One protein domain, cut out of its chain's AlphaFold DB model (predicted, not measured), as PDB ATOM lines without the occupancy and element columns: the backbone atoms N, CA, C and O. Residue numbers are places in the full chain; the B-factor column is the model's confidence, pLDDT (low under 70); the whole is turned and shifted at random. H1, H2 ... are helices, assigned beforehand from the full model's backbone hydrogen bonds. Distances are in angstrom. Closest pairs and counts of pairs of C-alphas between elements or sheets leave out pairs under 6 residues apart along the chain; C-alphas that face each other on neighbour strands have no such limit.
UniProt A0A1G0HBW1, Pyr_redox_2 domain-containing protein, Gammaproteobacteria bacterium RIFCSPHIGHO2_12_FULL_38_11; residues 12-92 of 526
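AT A GLANCE: This is residues 12 to 92 of the 526 residues of the protein "Pyr_redox_2 domain-containing protein" of Gammaproteobacteria bacterium RIFCSPHIGHO2_12_FULL_38_11 (UniProt A0A1G0HBW1). The longest helix, H1, crosses H4 as an X, with short H2 packed beside H4 and an unnamed loop, residues 45 to 71, reaching away at one end. The printed part has 81 residues with five named helices, H1 to H5 in order, and no named strand: all helix, loose, radius of gyration of the C-alphas 14.7 A, spans 45 by 30 by 17 A.

IN THESE COORDINATES: Find C-alpha 12 at (-15.677, 11.346, -36.431); from there H1 runs 24.1 A to residue 27. H4, residues 72 to 86, runs 20.7 A to C-alpha 86 at (-5.677, 21.151, -29.155). Look for H2 at residues 32 to 37, H3 at 41 to 44 and H5 at 88 to 91.

HOW THE PARTS SIT: H1, with residues 17 to 24 alone, touches the hub H4, only just about perpendicular at 73 degrees; their closest C-alphas, Phe 21 and Leu 79, are 5.9 A apart. H2 touches H4 at a shallow tilt of 31 degrees, opposite ways; the closest C-alphas, Gly 35 and Tyr 77, are 4.1 A apart. H3 only just touches H4, with 3 pairs of C-alphas within 8 A, the closest Glu 43 and Ile 72 at 6.3 A. H5 is close to but not clearly touching H4, closest C-alphas Gly 83 and Phe 89 at 6.2 A. In H2 and H4 every O i to N i+4 pair is within hydrogen-bond range, in H1 11 of 12; H3 and H5 are too short for one.

THE WHOLE: The two C-alphas farthest apart, Asp 52 and Asp 90, are 44.8 A apart. The printed part has no cut; the link H3 to H4 is long, and pLDDT is under 70 for 13 residues, among them 51 to 56.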
ATOM      1  N   GLU A  12     -16.364  12.150 -35.416       87.00
ATOM      2  CA  GLU A  12     -15.677  11.346 -36.431       87.00
ATOM      3  C   GLU A  12     -14.730  12.201 -37.278       87.00
ATOM      4  O   GLU A  12     -13.596  11.801 -37.530       87.00
ATOM      5  N   GLN A  13     -15.147  13.411 -37.661       85.31
ATOM      6  CA  GLN A  13     -14.297  14.338 -38.408       85.31
ATOM      7  C   GLN A  13     -13.102  14.820 -37.574       85.31
ATOM      8  O   GLN A  13     -11.994  14.913 -38.098       85.31
ATOM      9  N   TRP A  14     -13.288  15.064 -36.271       87.75
ATOM     10  CA  TRP A  14     -12.181  15.374 -35.359       87.75
ATOM     11  C   TRP A  14     -11.164  14.237 -35.266       87.75
ATOM     12  O   TRP A  14      -9.965  14.506 -35.283       87.75
ATOM     13  N   ALA A  15     -11.624  12.985 -35.206       88.44
ATOM     14  CA  ALA A  15     -10.735  11.827 -35.189       88.44
ATOM     15  C   ALA A  15      -9.901  11.733 -36.478       88.44
ATOM     16  O   ALA A  15      -8.700  11.494 -36.407       88.44
ATOM     17  N   VAL A  16     -10.508  12.000 -37.640       89.75
ATOM     18  CA  VAL A  16      -9.791  12.032 -38.928       89.75
ATOM     19  C   VAL A  16      -8.758  13.160 -38.973       89.75
ATOM     20  O   VAL A  16      -7.657  12.960 -39.477       89.75
ATOM     21  N   LEU A  17      -9.076  14.345 -38.441       91.06
ATOM     22  CA  LEU A  17      -8.118  15.456 -38.373       91.06
ATOM     23  C   LEU A  17      -6.935  15.139 -37.456       91.06
ATOM     24  O   LEU A  17      -5.802  15.482 -37.789       91.06
ATOM     25  N   GLN A  18      -7.189  14.475 -36.327       90.94
ATOM     26  CA  GLN A  18      -6.130  14.029 -35.427       90.94
ATOM     27  C   GLN A  18      -5.251  12.959 -36.086       90.94
ATOM     28  O   GLN A  18      -4.031  13.055 -36.024       90.94
ATOM     29  N   GLU A  19      -5.849  11.994 -36.784       91.38
ATOM     30  CA  GLU A  19      -5.107  10.982 -37.541       91.38
ATOM     31  C   GLU A  19      -4.248  11.617 -38.646       91.38
ATOM     32  O   GLU A  19      -3.069  11.296 -38.777       91.38
ATOM     33  N   ALA A  20      -4.803  12.567 -39.404       91.62
ATOM     34  CA  ALA A  20      -4.057  13.299 -40.425       91.62
ATOM     35  C   ALA A  20      -2.880  14.087 -39.826       91.62
ATOM     36  O   ALA A  20      -1.799  14.122 -40.412       91.62
ATOM     37  N   PHE A  21      -3.081  14.696 -38.656       93.50
ATOM     38  CA  PHE A  21      -2.024  15.375 -37.913       93.50
ATOM     39  C   PHE A  21      -0.922  14.407 -37.466       93.50
ATOM     40  O   PHE A  21       0.254  14.696 -37.676       93.50
ATOM     41  N   ASP A  22      -1.284  13.255 -36.896       91.06
ATOM     42  CA  ASP A  22      -0.315  12.258 -36.434       91.06
ATOM     43  C   ASP A  22       0.542  11.742 -37.596       91.06
ATOM     44  O   ASP A  22       1.768  11.738 -37.490       91.06
ATOM     45  N   VAL A  23      -0.080  11.418 -38.738       90.19
ATOM     46  CA  VAL A  23       0.634  11.008 -39.962       90.19
ATOM     47  C   VAL A  23       1.577  12.105 -40.461       90.19
ATOM     48  O   VAL A  23       2.706  11.815 -40.852       90.19
ATOM     49  N   GLN A  24       1.150  13.371 -40.439       88.44
ATOM     50  CA  GLN A  24       2.001  14.483 -40.868       88.44
ATOM     51  C   GLN A  24       3.248  14.616 -39.973       88.44
ATOM     52  O   GLN A  24       4.353  14.836 -40.473       88.44
ATOM     53  N   ILE A  25       3.089  14.456 -38.655       89.62
ATOM     54  CA  ILE A  25       4.177  14.628 -37.681       89.62
ATOM     55  C   ILE A  25       5.158  13.450 -37.640       89.62
ATOM     56  O   ILE A  25       6.311  13.644 -37.243       89.62
ATOM     57  N   GLU A  26       4.760  12.256 -38.093       83.75
ATOM     58  CA  GLU A  26       5.663  11.097 -38.185       83.75
ATOM     59  C   GLU A  26       6.949  11.418 -38.963       83.75
ATOM     60  O   GLU A  26       8.035  10.976 -38.570       83.75
ATOM     61  N   ALA A  27       6.844  12.214 -40.032       82.00
ATOM     62  CA  ALA A  27       7.996  12.663 -40.807       82.00
ATOM     63  C   ALA A  27       8.771  13.782 -40.089       82.00
ATOM     64  O   ALA A  27       9.981  13.670 -39.874       82.00
ATOM     65  N   SER A  28       8.084  14.860 -39.711       88.50
ATOM     66  CA  SER A  28       8.662  15.982 -38.971       88.50
ATOM     67  C   SER A  28       7.575  16.715 -38.189       88.50
ATOM     68  O   SER A  28       6.527  17.015 -38.756       88.50
ATOM     69  N   PRO A  29       7.815  17.089 -36.920       90.94
ATOM     70  CA  PRO A  29       6.861  17.888 -36.159       90.94
ATOM     71  C   PRO A  29       6.874  19.374 -36.550       90.94
ATOM     72  O   PRO A  29       5.988  20.124 -36.147       90.94
ATOM     73  N   PHE A  30       7.874  19.835 -37.305       93.44
ATOM     74  CA  PHE A  30       8.086  21.259 -37.568       93.44
ATOM     75  C   PHE A  30       7.364  21.702 -38.841       93.44
ATOM     76  O   PHE A  30       7.983  21.993 -39.867       93.44
ATOM     77  N   ILE A  31       6.034  21.721 -38.751       92.12
ATOM     78  CA  ILE A  31       5.134  21.916 -39.897       92.12
ATOM     79  C   ILE A  31       4.597  23.350 -40.043       92.12
ATOM     80  O   ILE A  31       3.924  23.690 -41.015       92.12
ATOM     81  N   ALA A  32       4.906  24.225 -39.079       90.94
ATOM     82  CA  ALA A  32       4.437  25.611 -39.072       90.94
ATOM     83  C   ALA A  32       4.938  26.382 -40.300       90.94
ATOM     84  O   ALA A  32       4.177  27.016 -41.030       90.94
ATOM     85  N   TYR A  33       6.251  26.327 -40.524       88.62
ATOM     86  CA  TYR A  33       6.913  27.091 -41.573       88.62
ATOM     87  C   TYR A  33       6.872  26.391 -42.933       88.62
ATOM     88  O   TYR A  33       6.957  27.070 -43.956       88.62
ATOM     89  N   THR A  34       6.706  25.067 -42.978       86.88
ATOM     90  CA  THR A  34       6.481  24.327 -44.227       86.88
ATOM     91  C   THR A  34       5.080  24.629 -44.756       86.88
ATOM     92  O   THR A  34       4.961  25.094 -45.888       86.88
ATOM     93  N   GLY A  35       4.049  24.561 -43.907       87.06
ATOM     94  CA  GLY A  35       2.688  24.967 -44.266       87.06
ATOM     95  C   GLY A  35       2.563  26.459 -44.619       87.06
ATOM     96  O   GLY A  35       1.759  26.861 -45.461       87.06
ATOM     97  N   ALA A  36       3.396  27.322 -44.034       85.12
ATOM     98  CA  ALA A  36       3.337  28.753 -44.322       85.12
ATOM     99  C   ALA A  36       4.141  29.173 -45.563       85.12
ATOM    100  O   ALA A  36       3.616  29.854 -46.452       85.12
ATOM    101  N   ALA A  37       5.422  28.801 -45.618       80.88
ATOM    102  CA  ALA A  37       6.417  29.414 -46.497       80.88
ATOM    103  C   ALA A  37       6.957  28.488 -47.597       80.88
ATOM    104  O   ALA A  37       7.679  28.970 -48.470       80.88
ATOM    105  N   CYS A  38       6.619  27.193 -47.590       80.94
ATOM    106  CA  CYS A  38       7.007  26.282 -48.665       80.94
ATOM    107  C   CYS A  38       6.437  26.763 -50.015       80.94
ATOM    108  O   CYS A  38       5.282  27.192 -50.069       80.94
ATOM    109  N   PRO A  39       7.184  26.652 -51.129       72.19
ATOM    110  CA  PRO A  39       6.652  26.941 -52.462       72.19
ATOM    111  C   PRO A  39       5.673  25.869 -52.979       72.19
ATOM    112  O   PRO A  39       5.188  25.992 -54.102       72.19
ATOM    113  N   ALA A  40       5.355  24.867 -52.150       77.81
ATOM    114  CA  ALA A  40       4.356  23.825 -52.370       77.81
ATOM    115  C   ALA A  40       4.618  22.931 -53.598       77.81
ATOM    116  O   ALA A  40       3.740  22.754 -54.442       77.81
ATOM    117  N   PRO A  41       5.806  22.307 -53.695       72.31
ATOM    118  CA  PRO A  41       6.132  21.462 -54.836       72.31
ATOM    119  C   PRO A  41       5.196  20.252 -54.950       72.31
ATOM    120  O   PRO A  41       4.807  19.842 -56.034       72.31
ATOM    121  N   CYS A  42       4.729  19.718 -53.824       78.25
ATOM    122  CA  CYS A  42       3.718  18.663 -53.795       78.25
ATOM    123  C   CYS A  42       2.420  19.027 -54.545       78.25
ATOM    124  O   CYS A  42       1.775  18.139 -55.102       78.25
ATOM    125  N   GLU A  43       2.047  20.307 -54.596       79.81
ATOM    126  CA  GLU A  43       0.860  20.779 -55.314       79.81
ATOM    127  C   GLU A  43       1.098  20.830 -56.826       79.81
ATOM    128  O   GLU A  43       0.185  20.537 -57.594       79.81
ATOM    129  N   ASP A  44       2.328  21.117 -57.263       70.94
ATOM    130  CA  ASP A  44       2.713  21.063 -58.680       70.94
ATOM    131  C   ASP A  44       2.681  19.633 -59.234       70.94
ATOM    132  O   ASP A  44       2.301  19.419 -60.384       70.94
ATOM    133  N   ALA A  45       3.034  18.647 -58.408       74.81
ATOM    134  CA  ALA A  45       2.943  17.227 -58.750       74.81
ATOM    135  C   ALA A  45       1.535  16.641 -58.623       74.81
ATOM    136  O   ALA A  45       1.344  15.444 -58.852       74.81
ATOM    137  N   CYS A  46       0.559  17.425 -58.167       79.62
ATOM    138  CA  CYS A  46      -0.734  16.884 -57.796       79.62
ATOM    139  C   CYS A  46      -1.468  16.357 -59.033       79.62
ATOM    140  O   CYS A  46      -1.768  17.109 -59.960       79.62
ATOM    141  N   THR A  47      -1.833  15.073 -59.019       81.56
ATOM    142  CA  THR A  47      -2.575  14.430 -60.115       81.56
ATOM    143  C   THR A  47      -3.940  15.076 -60.360       81.56
ATOM    144  O   THR A  47      -4.414  15.112 -61.490       81.56
ATOM    145  N   GLU A  48      -4.540  15.689 -59.334       76.00
ATOM    146  CA  GLU A  48      -5.766  16.491 -59.463       76.00
ATOM    147  C   GLU A  48      -5.582  17.758 -60.319       76.00
ATOM    148  O   GLU A  48      -6.562  18.306 -60.829       76.00
ATOM    149  N   GLY A  49      -4.340  18.222 -60.488       74.12
ATOM    150  CA  GLY A  49      -3.967  19.323 -61.377       74.12
ATOM    151  C   GLY A  49      -3.847  18.932 -62.858       74.12
ATOM    152  O   GLY A  49      -3.709  19.824 -63.692       74.12
ATOM    153  N   ILE A  50      -3.951  17.635 -63.199       70.12
ATOM    154  CA  ILE A  50      -3.867  17.085 -64.569       70.12
ATOM    155  C   ILE A  50      -5.255  16.884 -65.241       70.12
ATOM    156  O   ILE A  50      -5.689  15.752 -65.450       70.12
ATOM    157  N   PRO A  51      -6.025  17.943 -65.543       63.34
ATOM    158  CA  PRO A  51      -7.083  17.863 -66.565       63.34
ATOM    159  C   PRO A  51      -6.888  18.823 -67.734       63.34
ATOM    160  O   PRO A  51      -6.436  19.956 -67.569       63.34
ATOM    161  N   ASP A  52      -7.357  18.374 -68.897       54.81
ATOM    162  CA  ASP A  52      -7.398  19.122 -70.161       54.81
ATOM    163  C   ASP A  52      -8.460  20.246 -70.163       54.81
ATOM    164  O   ASP A  52      -8.450  21.145 -70.998       54.81
ATOM    165  N   ILE A  53      -9.386  20.220 -69.196       56.72
ATOM    166  CA  ILE A  53     -10.474  21.194 -69.049       56.72
ATOM    167  C   ILE A  53     -10.350  21.846 -67.673       56.72
ATOM    168  O   ILE A  53     -10.698  21.248 -66.655       56.72
ATOM    169  N   ARG A  54      -9.858  23.088 -67.635       60.47
ATOM    170  CA  ARG A  54      -9.895  23.933 -66.434       60.47
ATOM    171  C   ARG A  54     -11.188  24.745 -66.425       60.47
ATOM    172  O   ARG A  54     -11.529  25.348 -67.437       60.47
ATOM    173  N   GLY A  55     -11.864  24.818 -65.277       64.00
ATOM    174  CA  GLY A  55     -12.889  25.846 -65.034       64.00
ATOM    175  C   GLY A  55     -14.313  25.366 -64.754       64.00
ATOM    176  O   GLY A  55     -15.145  26.189 -64.389       64.00
ATOM    177  N   THR A  56     -14.612  24.068 -64.851       69.00
ATOM    178  CA  THR A  56     -15.910  23.525 -64.417       69.00
ATOM    179  C   THR A  56     -15.811  22.941 -63.009       69.00
ATOM    180  O   THR A  56     -14.859  22.238 -62.673       69.00
ATOM    181  N   THR A  57     -16.775  23.257 -62.148       71.00
ATOM    182  CA  THR A  57     -16.889  22.681 -60.800       71.00
ATOM    183  C   THR A  57     -17.543  21.303 -60.869       71.00
ATOM    184  O   THR A  57     -18.497  21.116 -61.621       71.00
ATOM    185  N   SER A  58     -17.082  20.344 -60.065       67.25
ATOM    186  CA  SER A  58     -17.701  19.012 -59.969       67.25
ATOM    187  C   SER A  58     -18.400  18.825 -58.622       67.25
ATOM    188  O   SER A  58     -17.755  18.895 -57.576       67.25
ATOM    189  N   ALA A  59     -19.708  18.547 -58.634       72.81
ATOM    190  CA  ALA A  59     -20.483  18.272 -57.419       72.81
ATOM    191  C   ALA A  59     -19.966  17.026 -56.671       72.81
ATOM    192  O   ALA A  59     -19.837  17.045 -55.451       72.81
ATOM    193  N   GLU A  60     -19.560  15.983 -57.403       69.25
ATOM    194  CA  GLU A  60     -18.942  14.770 -56.842       69.25
ATOM    195  C   GLU A  60     -17.619  15.064 -56.120       69.25
ATOM    196  O   GLU A  60     -17.235  14.361 -55.184       69.25
ATOM    197  N   ARG A  61     -16.929  16.142 -56.517       63.12
ATOM    198  CA  ARG A  61     -15.690  16.619 -55.888       63.12
ATOM    199  C   ARG A  61     -15.919  17.736 -54.867       63.12
ATOM    200  O   ARG A  61     -14.961  18.411 -54.497       63.12
ATOM    201  N   GLY A  62     -17.154  17.938 -54.404       67.75
ATOM    202  CA  GLY A  62     -17.482  18.992 -53.442       67.75
ATOM    203  C   GLY A  62     -17.346  20.394 -54.034       67.75
ATOM    204  O   GLY A  62     -16.800  21.276 -53.385       67.75
ATOM    205  N   GLU A  63     -17.785  20.569 -55.283       72.50
ATOM    206  CA  GLU A  63     -17.750  21.829 -56.045       72.50
ATOM    207  C   GLU A  63     -16.335  22.318 -56.405       72.50
ATOM    208  O   GLU A  63     -16.163  23.415 -56.935       72.50
ATOM    209  N   LYS A  64     -15.303  21.489 -56.207       68.62
ATOM    210  CA  LYS A  64     -13.930  21.804 -56.619       68.62
ATOM    211  C   LYS A  64     -13.842  21.998 -58.139       68.62
ATOM    212  O   LYS A  64     -14.375  21.193 -58.909       68.62
ATOM    213  N   ILE A  65     -13.124  23.040 -58.563       69.50
ATOM    214  CA  ILE A  65     -12.812  23.310 -59.973       69.50
ATOM    215  C   ILE A  65     -11.898  22.204 -60.512       69.50
ATOM    216  O   ILE A  65     -10.814  21.955 -59.970       69.50
ATOM    217  N   ILE A  66     -12.323  21.567 -61.601       68.75
ATOM    218  CA  ILE A  66     -11.537  20.579 -62.334       68.75
ATOM    219  C   ILE A  66     -10.234  21.245 -62.798       68.75
ATOM    220  O   ILE A  66     -10.230  22.325 -63.385       68.75
ATOM    221  N   GLY A  67      -9.117  20.605 -62.466       70.56
ATOM    222  CA  GLY A  67      -7.770  21.037 -62.833       70.56
ATOM    223  C   GLY A  67      -7.096  21.982 -61.876       70.56
ATOM    224  O   GLY A  67      -6.107  22.622 -62.227       70.56
ATOM    225  N   THR A  68      -7.600  22.012 -60.648       76.38
ATOM    226  CA  THR A  68      -6.949  22.683 -59.530       76.38
ATOM    227  C   THR A  68      -6.247  21.645 -58.652       76.38
ATOM    228  O   THR A  68      -6.880  20.650 -58.267       76.38
ATOM    229  N   PRO A  69      -4.965  21.842 -58.295       81.94
ATOM    230  CA  PRO A  69      -4.272  20.949 -57.374       81.94
ATOM    231  C   PRO A  69      -4.942  20.937 -55.992       81.94
ATOM    232  O   PRO A  69      -5.784  21.775 -55.662       81.94
ATOM    233  N   VAL A  70      -4.629  19.930 -55.180       83.69
ATOM    234  CA  VAL A  70      -4.976  19.961 -53.751       83.69
ATOM    235  C   VAL A  70      -4.071  20.983 -53.072       83.69
ATOM    236  O   VAL A  70      -2.869  20.961 -53.305       83.69
ATOM    237  N   HIS A  71      -4.641  21.838 -52.226       84.75
ATOM    238  CA  HIS A  71      -3.917  22.843 -51.444       84.75
ATOM    239  C   HIS A  71      -3.221  22.201 -50.231       84.75
ATOM    240  O   HIS A  71      -3.579  22.443 -49.079       84.75
ATOM    241  N   ILE A  72      -2.283  21.288 -50.493       87.19
ATOM    242  CA  ILE A  72      -1.588  20.483 -49.478       87.19
ATOM    243  C   ILE A  72      -0.889  21.384 -48.459       87.19
ATOM    244  O   ILE A  72      -0.949  21.113 -47.262       87.19
ATOM    245  N   LYS A  73      -0.274  22.476 -48.921       85.88
ATOM    246  CA  LYS A  73       0.448  23.413 -48.063       85.88
ATOM    247  C   LYS A  73      -0.493  24.106 -47.070       85.88
ATOM    248  O   LYS A  73      -0.185  24.222 -45.886       85.88
ATOM    249  N   ASP A  74      -1.668  24.521 -47.542       85.94
ATOM    250  CA  ASP A  74      -2.673  25.176 -46.700       85.94
ATOM    251  C   ASP A  74      -3.302  24.183 -45.705       85.94
ATOM    252  O   ASP A  74      -3.565  24.543 -44.556       85.94
ATOM    253  N   ILE A  75      -3.483  22.917 -46.106       90.75
ATOM    254  CA  ILE A  75      -3.927  21.833 -45.214       90.75
ATOM    255  C   ILE A  75      -2.897  21.590 -44.104       90.75
ATOM    256  O   ILE A  75      -3.274  21.512 -42.937       90.75
ATOM    257  N   GLU A  76      -1.607  21.508 -44.438       92.19
ATOM    258  CA  GLU A  76      -0.524  21.356 -43.459       92.19
ATOM    259  C   GLU A  76      -0.523  22.509 -42.441       92.19
ATOM    260  O   GLU A  76      -0.451  22.281 -41.231       92.19
ATOM    261  N   TYR A  77      -0.695  23.746 -42.912       91.81
ATOM    262  CA  TYR A  77      -0.778  24.910 -42.030       91.81
ATOM    263  C   TYR A  77      -2.035  24.897 -41.146       91.81
ATOM    264  O   TYR A  77      -1.972  25.256 -39.970       91.81
ATOM    265  N   ALA A  78      -3.175  24.441 -41.671       91.38
ATOM    266  CA  ALA A  78      -4.392  24.269 -40.879       91.38
ATOM    267  C   ALA A  78      -4.214  23.202 -39.786       91.38
ATOM    268  O   ALA A  78      -4.581  23.438 -38.633       91.38
ATOM    269  N   LEU A  79      -3.599  22.060 -40.116       93.75
ATOM    270  CA  LEU A  79      -3.283  21.005 -39.148       93.75
ATOM    271  C   LEU A  79      -2.339  21.505 -38.052       93.75
ATOM    272  O   LEU A  79      -2.560  21.187 -36.884       93.75
ATOM    273  N   TYR A  80      -1.350  22.338 -38.394       94.25
ATOM    274  CA  TYR A  80      -0.502  23.003 -37.405       94.25
ATOM    275  C   TYR A  80      -1.331  23.805 -36.389       94.25
ATOM    276  O   TYR A  80      -1.191  23.600 -35.183       94.25
ATOM    277  N   HIS A  81      -2.234  24.681 -36.847       93.50
ATOM    278  CA  HIS A  81      -3.057  25.510 -35.949       93.50
ATOM    279  C   HIS A  81      -4.018  24.694 -35.096       93.50
ATOM    280  O   HIS A  81      -4.175  24.967 -33.903       93.50
ATOM    281  N   ILE A  82      -4.638  23.671 -35.688       93.31
ATOM    282  CA  ILE A  82      -5.522  22.758 -34.966       93.31
ATOM    283  C   ILE A  82      -4.729  22.025 -33.882       93.31
ATOM    284  O   ILE A  82      -5.109  22.077 -32.711       93.31
ATOM    285  N   GLY A  83      -3.606  21.403 -34.243       93.44
ATOM    286  CA  GLY A  83      -2.764  20.663 -33.309       93.44
ATOM    287  C   GLY A  83      -2.189  21.545 -32.204       93.44
ATOM    288  O   GLY A  83      -2.154  21.132 -31.045       93.44
ATOM    289  N   ARG A  84      -1.817  22.790 -32.526       92.38
ATOM    290  CA  ARG A  84      -1.371  23.794 -31.550       92.38
ATOM    291  C   ARG A  84      -2.478  24.121 -30.553       92.38
ATOM    292  O   ARG A  84      -2.243  24.072 -29.351       92.38
ATOM    293  N   THR A  85      -3.687  24.396 -31.038       90.62
ATOM    294  CA  THR A  85      -4.841  24.764 -30.197       90.62
ATOM    295  C   THR A  85      -5.320  23.598 -29.332       90.62
ATOM    296  O   THR A  85      -5.742  23.790 -28.195       90.62
ATOM    297  N   LYS A  86      -5.252  22.371 -29.856       90.62
ATOM    298  CA  LYS A  86      -5.677  21.151 -29.155       90.62
ATOM    299  C   LYS A  86      -4.581  20.517 -28.291       90.62
ATOM    300  O   LYS A  86      -4.858  19.531 -27.614       90.62
ATOM    301  N   GLY A  87      -3.356  21.047 -28.314       91.94
ATOM    302  CA  GLY A  87      -2.219  20.491 -27.574       91.94
ATOM    303  C   GLY A  87      -1.705  19.150 -28.115       91.94
ATOM    304  O   GLY A  87      -1.023  18.422 -27.402       91.94
ATOM    305  N   TRP A  88      -2.005  18.796 -29.369       93.38
ATOM    306  CA  TRP A  88      -1.639  17.493 -29.945       93.38
ATOM    307  C   TRP A  88      -0.123  17.291 -30.091       93.38
ATOM    308  O   TRP A  88       0.357  16.161 -30.055       93.38
ATOM    309  N   PHE A  89       0.656  18.374 -30.173       93.06
ATOM    310  CA  PHE A  89       2.119  18.302 -30.226       93.06
ATOM    311  C   PHE A  89       2.751  17.673 -28.974       93.06
ATOM    312  O   PHE A  89       3.779  17.008 -29.086       93.06
ATOM    313  N   ASP A  90       2.154  17.827 -27.788       89.00
ATOM    314  CA  ASP A  90       2.752  17.342 -26.534       89.00
ATOM    315  C   ASP A  90       2.942  15.815 -26.524       89.00
ATOM    316  O   ASP A  90       3.859  15.295 -25.885       89.00
ATOM    317  N   ALA A  91       2.116  15.080 -27.278       87.19
ATOM    318  CA  ALA A  91       2.249  13.635 -27.428       87.19
ATOM    319  C   ALA A  91       3.544  13.224 -28.155       87.19
ATOM    320  O   ALA A  91       4.086  12.155 -27.859       87.19
ATOM    321  N   HIS A  92       4.037  14.081 -29.054       88.88
ATOM    322  CA  HIS A  92       5.174  13.831 -29.946       88.88
ATOM    323  C   HIS A  92       6.499  14.395 -29.408       88.88
ATOM    324  O   HIS A  92       7.563  13.864 -29.711       88.88
TER     325      HIS A  92